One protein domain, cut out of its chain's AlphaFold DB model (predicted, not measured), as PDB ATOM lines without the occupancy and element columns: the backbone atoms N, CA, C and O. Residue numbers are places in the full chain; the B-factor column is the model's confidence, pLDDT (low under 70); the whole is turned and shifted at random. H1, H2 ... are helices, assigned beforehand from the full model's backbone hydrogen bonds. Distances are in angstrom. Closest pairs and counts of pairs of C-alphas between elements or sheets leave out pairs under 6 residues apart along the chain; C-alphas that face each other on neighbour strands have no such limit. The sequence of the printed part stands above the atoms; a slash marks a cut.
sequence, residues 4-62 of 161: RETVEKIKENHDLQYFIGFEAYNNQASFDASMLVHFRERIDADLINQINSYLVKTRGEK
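AT A GLANCE: This is residues 4 to 62 of the 161 residues of the protein "Transposase" of Okeania sp. SIO1I7 (UniProt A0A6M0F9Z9). The longest helix, H4, is a free leg at one end of an open arch; H3 is the bridge, and the other leg is a small body of H1, H2 and the loop of residues 21 to 32. Residues 37 to 62, the outer part of H3 and H4, stick out from that body. The printed part has 59 residues with four named helices, H1, H2, H3 and H4 in chain order, and no named strand; its class is all helix. It is loose, with a radius of gyration of the C-alphas of 14.5 A, and only just elongated, spanning 40 by 26 by 15 A.

IN THESE COORDINATES: H4 holds residues 45 to 61 and is 24.3 A long, from C-alpha 45 at (198.693, 175.519, 157.924) to C-alpha 61 at (194.118, 194.896, 143.924). H3, residues 33 to 42, measures 15.2 A. H1, residues 4 to 12, measures 12.6 A and begins with C-alpha 4 at (218.736, 168.742, 158.884). H2, residues 14 to 20, measures 10.1 A.

HOW THE PARTS SIT: H4 is apart from H1, H2 and H3. H3 and H1 only just touch, only at their ends, with 3 pairs of C-alphas within 8 A; the closest C-alphas are those of Arg 4 and Ala 33, 5.1 A apart. Their lines are about perpendicular, at 75 degrees. H1 and H2 only just touch, with 3 such pairs, and only at the corner; their closest C-alphas, of Ile 10 and Leu 16, are 5.4 A apart. They run opposite ways at a steep tilt of 64 degrees. H2 and H3 are apart. In H1, H2 and H4 every O i to N i+4 pair is within hydrogen-bond range; in H3, 3 of 6 are.

THE WHOLE: The two C-alphas farthest apart, of Gln 28 and Glu 61, are 40.3 A apart. The printed part has no cut. The link from H2 to H3, 12 residues, is long; those from H1 to H2 and from H3 to H4 are tight. The mean pLDDT of the printed part is 84.4, and residues 59 to 62 are under 70.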
ATOM      1  N   ARG A   4     217.293 168.695 159.188       85.88
ATOM      2  CA  ARG A   4     218.736 168.742 158.884       85.88
ATOM      3  C   ARG A   4     219.020 169.006 157.405       85.88
ATOM      4  O   ARG A   4     219.798 169.898 157.088       85.88
ATOM      5  N   GLU A   5     218.329 168.300 156.510       87.44
ATOM      6  CA  GLU A   5     218.456 168.500 155.057       87.44
ATOM      7  C   GLU A   5     218.032 169.917 154.649       87.44
ATOM      8  O   GLU A   5     218.534 170.484 153.682       87.44
ATOM      9  N   THR A   6     217.082 170.502 155.379       88.31
ATOM     10  CA  THR A   6     216.554 171.837 155.084       88.31
ATOM     11  C   THR A   6     217.572 172.916 155.457       88.31
ATOM     12  O   THR A   6     217.787 173.845 154.678       88.31
ATOM     13  N   VAL A   7     218.256 172.762 156.597       88.75
ATOM     14  CA  VAL A   7     219.369 173.639 157.008       88.75
ATOM     15  C   VAL A   7     220.523 173.563 156.007       88.75
ATOM     16  O   VAL A   7     221.056 174.598 155.607       88.75
ATOM     17  N   GLU A   8     220.884 172.358 155.561       89.00
ATOM     18  CA  GLU A   8     221.945 172.167 154.562       89.00
ATOM     19  C   GLU A   8     221.599 172.844 153.231       89.00
ATOM     20  O   GLU A   8     222.418 173.586 152.691       89.00
ATOM     21  N   LYS A   9     220.355 172.714 152.757       89.50
ATOM     22  CA  LYS A   9     219.895 173.412 151.544       89.50
ATOM     23  C   LYS A   9     219.981 174.932 151.654       89.50
ATOM     24  O   LYS A   9     220.363 175.592 150.690       89.50
ATOM     25  N   ILE A  10     219.625 175.494 152.808       89.00
ATOM     26  CA  ILE A  10     219.729 176.940 153.048       89.00
ATOM     27  C   ILE A  10     221.201 177.367 153.055       89.00
ATOM     28  O   ILE A  10     221.552 178.395 152.484       89.00
ATOM     29  N   LYS A  11     222.087 176.560 153.639       89.44
ATOM     30  CA  LYS A  11     223.531 176.815 153.636       89.44
ATOM     31  C   LYS A  11     224.143 176.771 152.224       89.44
ATOM     32  O   LYS A  11     225.033 177.561 151.918       89.44
ATOM     33  N   GLU A  12     223.688 175.874 151.358       89.25
ATOM     34  CA  GLU A  12     224.228 175.740 149.998       89.25
ATOM     35  C   GLU A  12     223.714 176.817 149.032       89.25
ATOM     36  O   GLU A  12     224.432 177.210 148.114       89.25
ATOM     37  N   ASN A  13     222.491 177.318 149.233       89.12
ATOM     38  CA  ASN A  13     221.828 178.198 148.275       89.12
ATOM     39  C   ASN A  13     221.784 179.666 148.736       89.12
ATOM     40  O   ASN A  13     221.069 180.013 149.677       89.12
ATOM     41  N   HIS A  14     222.478 180.548 148.007       88.44
ATOM     42  CA  HIS A  14     222.479 181.994 148.255       88.44
ATOM     43  C   HIS A  14     221.076 182.620 148.248       88.44
ATOM     44  O   HIS A  14     220.780 183.455 149.103       88.44
ATOM     45  N   ASP A  15     220.193 182.181 147.350       88.50
ATOM     46  CA  ASP A  15     218.849 182.749 147.213       88.50
ATOM     47  C   ASP A  15     217.994 182.474 148.457       88.50
ATOM     48  O   ASP A  15     217.235 183.334 148.904       88.50
ATOM     49  N   LEU A  16     218.141 181.286 149.055       88.69
ATOM     50  CA  LEU A  16     217.429 180.925 150.281       88.69
ATOM     51  C   LEU A  16     217.937 181.723 151.483       88.69
ATOM     52  O   LEU A  16     217.140 182.117 152.334       88.69
ATOM     53  N   GLN A  17     219.238 182.003 151.543       89.50
ATOM     54  CA  GLN A  17     219.796 182.867 152.585       89.50
ATOM     55  C   GLN A  17     219.269 184.293 152.445       89.50
ATOM     56  O   GLN A  17     218.803 184.877 153.423       89.50
ATOM     57  N   TYR A  18     219.258 184.830 151.226       90.19
ATOM     58  CA  TYR A  18     218.701 186.153 150.969       90.19
ATOM     59  C   TYR A  18     217.207 186.224 151.317       90.19
ATOM     60  O   TYR A  18     216.762 187.182 151.945       90.19
ATOM     61  N   PHE A  19     216.433 185.183 150.993       88.31
ATOM     62  CA  PHE A  19     215.007 185.103 151.328       88.31
ATOM     63  C   PHE A  19     214.734 185.188 152.837       88.31
ATOM     64  O   PHE A  19     213.744 185.784 153.254       88.31
ATOM     65  N   ILE A  20     215.621 184.622 153.659       86.62
ATOM     66  CA  ILE A  20     215.520 184.662 155.127       86.62
ATOM     67  C   ILE A  20     216.074 185.989 155.696       86.62
ATOM     68  O   ILE A  20     215.917 186.267 156.883       86.62
ATOM     69  N   GLY A  21     216.660 186.847 154.853       88.94
ATOM     70  CA  GLY A  21     217.106 188.196 155.211       88.94
ATOM     71  C   GLY A  21     218.611 188.343 155.440       88.94
ATOM     72  O   GLY A  21     219.027 189.312 156.071       88.94
ATOM     73  N   PHE A  22     219.439 187.412 154.957       86.88
ATOM     74  CA  PHE A  22     220.896 187.573 155.005       86.88
ATOM     75  C   PHE A  22     221.378 188.577 153.949       86.88
ATOM     76  O   PHE A  22     221.010 188.486 152.779       86.88
ATOM     77  N   GLU A  23     222.256 189.501 154.348       87.50
ATOM     78  CA  GLU A  23     222.846 190.503 153.444       87.50
ATOM     79  C   GLU A  23     223.922 189.916 152.517       87.50
ATOM     80  O   GLU A  23     224.172 190.441 151.433       87.50
ATOM     81  N   ALA A  24     224.566 188.821 152.929       87.31
ATOM     82  CA  ALA A  24     225.641 188.171 152.190       87.31
ATOM     83  C   ALA A  24     225.615 186.652 152.385       87.31
ATOM     84  O   ALA A  24     225.120 186.147 153.393       87.31
ATOM     85  N   TYR A  25     226.182 185.928 151.417       89.12
ATOM     86  CA  TYR A  25     226.314 184.476 151.484       89.12
ATOM     87  C   TYR A  25     227.236 184.043 152.631       89.12
ATOM     88  O   TYR A  25     228.371 184.514 152.735       89.12
ATOM     89  N   ASN A  26     226.774 183.092 153.444       85.94
ATOM     90  CA  ASN A  26     227.563 182.438 154.478       85.94
ATOM     91  C   ASN A  26     227.482 180.909 154.331       85.94
ATOM     92  O   ASN A  26     226.409 180.333 154.173       85.94
ATOM     93  N   ASN A  27     228.632 180.240 154.415       86.38
ATOM     94  CA  ASN A  27     228.750 178.781 154.314       86.38
ATOM     95  C   ASN A  27     228.650 178.072 155.687       86.38
ATOM     96  O   ASN A  27     228.960 176.886 155.835       86.38
ATOM     97  N   GLN A  28     228.262 178.792 156.736       85.69
ATOM     98  CA  GLN A  28     227.965 178.226 158.050       85.69
ATOM     99  C   GLN A  28     226.461 178.002 158.210       85.69
ATOM    100  O   GLN A  28     225.651 178.725 157.641       85.69
ATOM    101  N   ALA A  29     226.084 176.977 158.977       82.38
ATOM    102  CA  ALA A  29     224.684 176.754 159.313       82.38
ATOM    103  C   ALA A  29     224.217 177.875 160.250       82.38
ATOM    104  O   ALA A  29     224.717 177.996 161.366       82.38
ATOM    105  N   SER A  30     223.277 178.695 159.785       75.06
ATOM    106  CA  SER A  30     222.816 179.867 160.531       75.06
ATOM    107  C   SER A  30     222.013 179.525 161.791       75.06
ATOM    108  O   SER A  30     221.930 180.342 162.704       75.06
ATOM    109  N   PHE A  31     221.402 178.342 161.846       83.25
ATOM    110  CA  PHE A  31     220.604 177.867 162.976       83.25
ATOM    111  C   PHE A  31     220.655 176.339 163.073       83.25
ATOM    112  O   PHE A  31     220.918 175.651 162.085       83.25
ATOM    113  N   ASP A  32     220.410 175.811 164.274       86.19
ATOM    114  CA  ASP A  32     220.364 174.368 164.511       86.19
ATOM    115  C   ASP A  32     219.072 173.755 163.947       86.19
ATOM    116  O   ASP A  32     218.005 174.374 163.981       86.19
ATOM    117  N   ALA A  33     219.144 172.514 163.466       85.62
ATOM    118  CA  ALA A  33     217.994 171.818 162.886       85.62
ATOM    119  C   ALA A  33     216.854 171.659 163.904       85.62
ATOM    120  O   ALA A  33     215.683 171.748 163.545       85.62
ATOM    121  N   SER A  34     217.197 171.515 165.184       87.19
ATOM    122  CA  SER A  34     216.244 171.444 166.296       87.19
ATOM    123  C   SER A  34     215.352 172.690 166.392       87.19
ATOM    124  O   SER A  34     214.191 172.593 166.781       87.19
ATOM    125  N   MET A  35     215.854 173.862 165.984       85.88
ATOM    126  CA  MET A  35     215.077 175.104 166.001       85.88
ATOM    127  C   MET A  35     213.974 175.131 164.941       85.88
ATOM    128  O   MET A  35     212.938 175.752 165.175       85.88
ATOM    129  N   LEU A  36     214.153 174.443 163.805       83.94
ATOM    130  CA  LEU A  36     213.129 174.368 162.756       83.94
ATOM    131  C   LEU A  36     211.853 173.674 163.238       83.94
ATOM    132  O   LEU A  36     210.767 174.078 162.824       83.94
ATOM    133  N   VAL A  37     211.972 172.705 164.150       83.81
ATOM    134  CA  VAL A  37     210.820 172.036 164.775       83.81
ATOM    135  C   VAL A  37     209.927 173.072 165.456       83.81
ATOM    136  O   VAL A  37     208.740 173.164 165.155       83.81
ATOM    137  N   HIS A  38     210.521 173.937 166.280       85.00
ATOM    138  CA  HIS A  38     209.790 174.987 166.989       85.00
ATOM    139  C   HIS A  38     209.192 176.050 166.067       85.00
ATOM    140  O   HIS A  38     208.177 176.653 166.416       85.00
ATOM    141  N   PHE A  39     209.807 176.318 164.913       82.31
ATOM    142  CA  PHE A  39     209.210 177.200 163.908       82.31
ATOM    143  C   PHE A  39     208.006 176.543 163.242       82.31
ATOM    144  O   PHE A  39     206.967 177.180 163.089       82.31
ATOM    145  N   ARG A  40     208.116 175.262 162.889       81.38
ATOM    146  CA  ARG A  40     207.044 174.513 162.234       81.38
ATOM    147  C   ARG A  40     205.838 174.288 163.147       81.38
ATOM    148  O   ARG A  40     204.720 174.308 162.655       81.38
ATOM    149  N   GLU A  41     206.055 174.138 164.449       84.00
ATOM    150  CA  GLU A  41     204.977 174.080 165.451       84.00
ATOM    151  C   GLU A  41     204.224 175.408 165.607       84.00
ATOM    152  O   GLU A  41     203.083 175.410 166.048       84.00
ATOM    153  N   ARG A  42     204.854 176.544 165.282       84.69
ATOM    154  CA  ARG A  42     204.224 177.874 165.379       84.69
ATOM    155  C   ARG A  42     203.626 178.357 164.061       84.69
ATOM    156  O   ARG A  42     202.789 179.256 164.069       84.69
ATOM    157  N   ILE A  43     204.094 177.825 162.934       83.31
ATOM    158  CA  ILE A  43     203.615 178.175 161.596       83.31
ATOM    159  C   ILE A  43     202.605 177.110 161.167       83.31
ATOM    160  O   ILE A  43     202.922 176.178 160.426       83.31
ATOM    161  N   ASP A  44     201.376 177.272 161.647       84.19
ATOM    162  CA  ASP A  44     200.273 176.387 161.295       84.19
ATOM    163  C   ASP A  44     199.841 176.559 159.836       84.19
ATOM    164  O   ASP A  44     199.975 177.627 159.226       84.19
ATOM    165  N   ALA A  45     199.244 175.502 159.278       83.06
ATOM    166  CA  ALA A  45     198.693 175.519 157.924       83.06
ATOM    167  C   ALA A  45     197.670 176.654 157.728       83.06
ATOM    168  O   ALA A  45     197.608 177.257 156.656       83.06
ATOM    169  N   ASP A  46     196.917 176.994 158.775       86.56
ATOM    170  CA  ASP A  46     195.949 178.089 158.754       86.56
ATOM    171  C   ASP A  46     196.624 179.450 158.596       86.56
ATOM    172  O   ASP A  46     196.166 180.274 157.802       86.56
ATOM    173  N   LEU A  47     197.754 179.673 159.276       85.88
ATOM    174  CA  LEU A  47     198.538 180.898 159.133       85.88
ATOM    175  C   LEU A  47     199.097 181.020 157.709       85.88
ATOM    176  O   LEU A  47     199.005 182.084 157.094       85.88
ATOM    177  N   ILE A  48     199.613 179.921 157.148       85.81
ATOM    178  CA  ILE A  48     200.113 179.882 155.763       85.81
ATOM    179  C   ILE A  48     198.983 180.206 154.776       85.81
ATOM    180  O   ILE A  48     199.156 181.024 153.869       85.81
ATOM    181  N   ASN A  49     197.804 179.610 154.967       86.44
ATOM    182  CA  ASN A  49     196.638 179.863 154.123       86.44
ATOM    183  C   ASN A  49     196.150 181.313 154.234       86.44
ATOM    184  O   ASN A  49     195.814 181.927 153.216       86.44
ATOM    185  N   GLN A  50     196.167 181.896 155.436       89.88
ATOM    186  CA  GLN A  50     195.849 183.309 155.647       89.88
ATOM    187  C   GLN A  50     196.830 184.219 154.901       89.88
ATOM    188  O   GLN A  50     196.382 185.098 154.159       89.88
ATOM    189  N   ILE A  51     198.140 183.971 155.009       88.56
ATOM    190  CA  ILE A  51     199.176 184.730 154.292       88.56
ATOM    191  C   ILE A  51     198.986 184.613 152.775       88.56
ATOM    192  O   ILE A  51     198.988 185.630 152.077       88.56
ATOM    193  N   ASN A  52     198.753 183.404 152.257       84.88
ATOM    194  CA  ASN A  52     198.494 183.186 150.833       84.88
ATOM    195  C   ASN A  52     197.258 183.966 150.362       84.88
ATOM    196  O   ASN A  52     197.311 184.651 149.339       84.88
ATOM    197  N   SER A  53     196.164 183.933 151.133       86.50
ATOM    198  CA  SER A  53     194.950 184.694 150.817       86.50
ATOM    199  C   SER A  53     195.197 186.207 150.817       86.50
ATOM    200  O   SER A  53     194.705 186.917 149.937       86.50
ATOM    201  N   TYR A  54     196.005 186.701 151.758       90.25
ATOM    202  CA  TYR A  54     196.371 188.107 151.862       90.25
ATOM    203  C   TYR A  54     197.234 188.556 150.677       90.25
ATOM    204  O   TYR A  54     196.951 189.596 150.080       90.25
ATOM    205  N   LEU A  55     198.233 187.757 150.284       85.25
ATOM    206  CA  LEU A  55     199.093 188.024 149.125       85.25
ATOM    207  C   LEU A  55     198.306 188.043 147.810       85.25
ATOM    208  O   LEU A  55     198.557 188.899 146.961       85.25
ATOM    209  N   VAL A  56     197.349 187.125 147.638       86.31
ATOM    210  CA  VAL A  56     196.479 187.092 146.453       86.31
ATOM    211  C   VAL A  56     195.590 188.333 146.399       86.31
ATOM    212  O   VAL A  56     195.505 188.956 145.342       86.31
ATOM    213  N   LYS A  57     194.990 188.745 147.525       83.31
ATOM    214  CA  LYS A  57     194.183 189.977 147.598       83.31
ATOM    215  C   LYS A  57     195.016 191.224 147.286       83.31
ATOM    216  O   LYS A  57     194.686 191.962 146.365       83.31
ATOM    217  N   THR A  58     196.159 191.401 147.953       78.94
ATOM    218  CA  THR A  58     197.032 192.571 147.726       78.94
ATOM    219  C   THR A  58     197.655 192.616 146.330       78.94
ATOM    220  O   THR A  58     197.932 193.707 145.832       78.94
ATOM    221  N   ARG A  59     197.903 191.473 145.676       68.62
ATOM    222  CA  ARG A  59     198.370 191.447 144.276       68.62
ATOM    223  C   ARG A  59     197.235 191.632 143.270       68.62
ATOM    224  O   ARG A  59     197.466 192.287 142.262       68.62
ATOM    225  N   GLY A  60     196.039 191.110 143.550       59.69
ATOM    226  CA  GLY A  60     194.847 191.305 142.718       59.69
ATOM    227  C   GLY A  60     194.354 192.755 142.704       59.69
ATOM    228  O   GLY A  60     193.939 193.249 141.660       59.69
ATOM    229  N   GLU A  61     194.487 193.473 143.820       55.25
ATOM    230  CA  GLU A  61     194.118 194.896 143.924       55.25
ATOM    231  C   GLU A  61     195.140 195.832 143.251       55.25
ATOM    232  O   GLU A  61     194.788 196.902 142.762       55.25
ATOM    233  N   LYS A  62     196.415 195.429 143.148       52.53
ATOM    234  CA  LYS A  62     197.469 196.237 142.500       52.53
ATOM    235  C   LYS A  62     197.460 196.173 140.968       52.53
ATOM    236  O   LYS A  62     198.254 196.865 140.334       52.53
TER     237      LYS A  62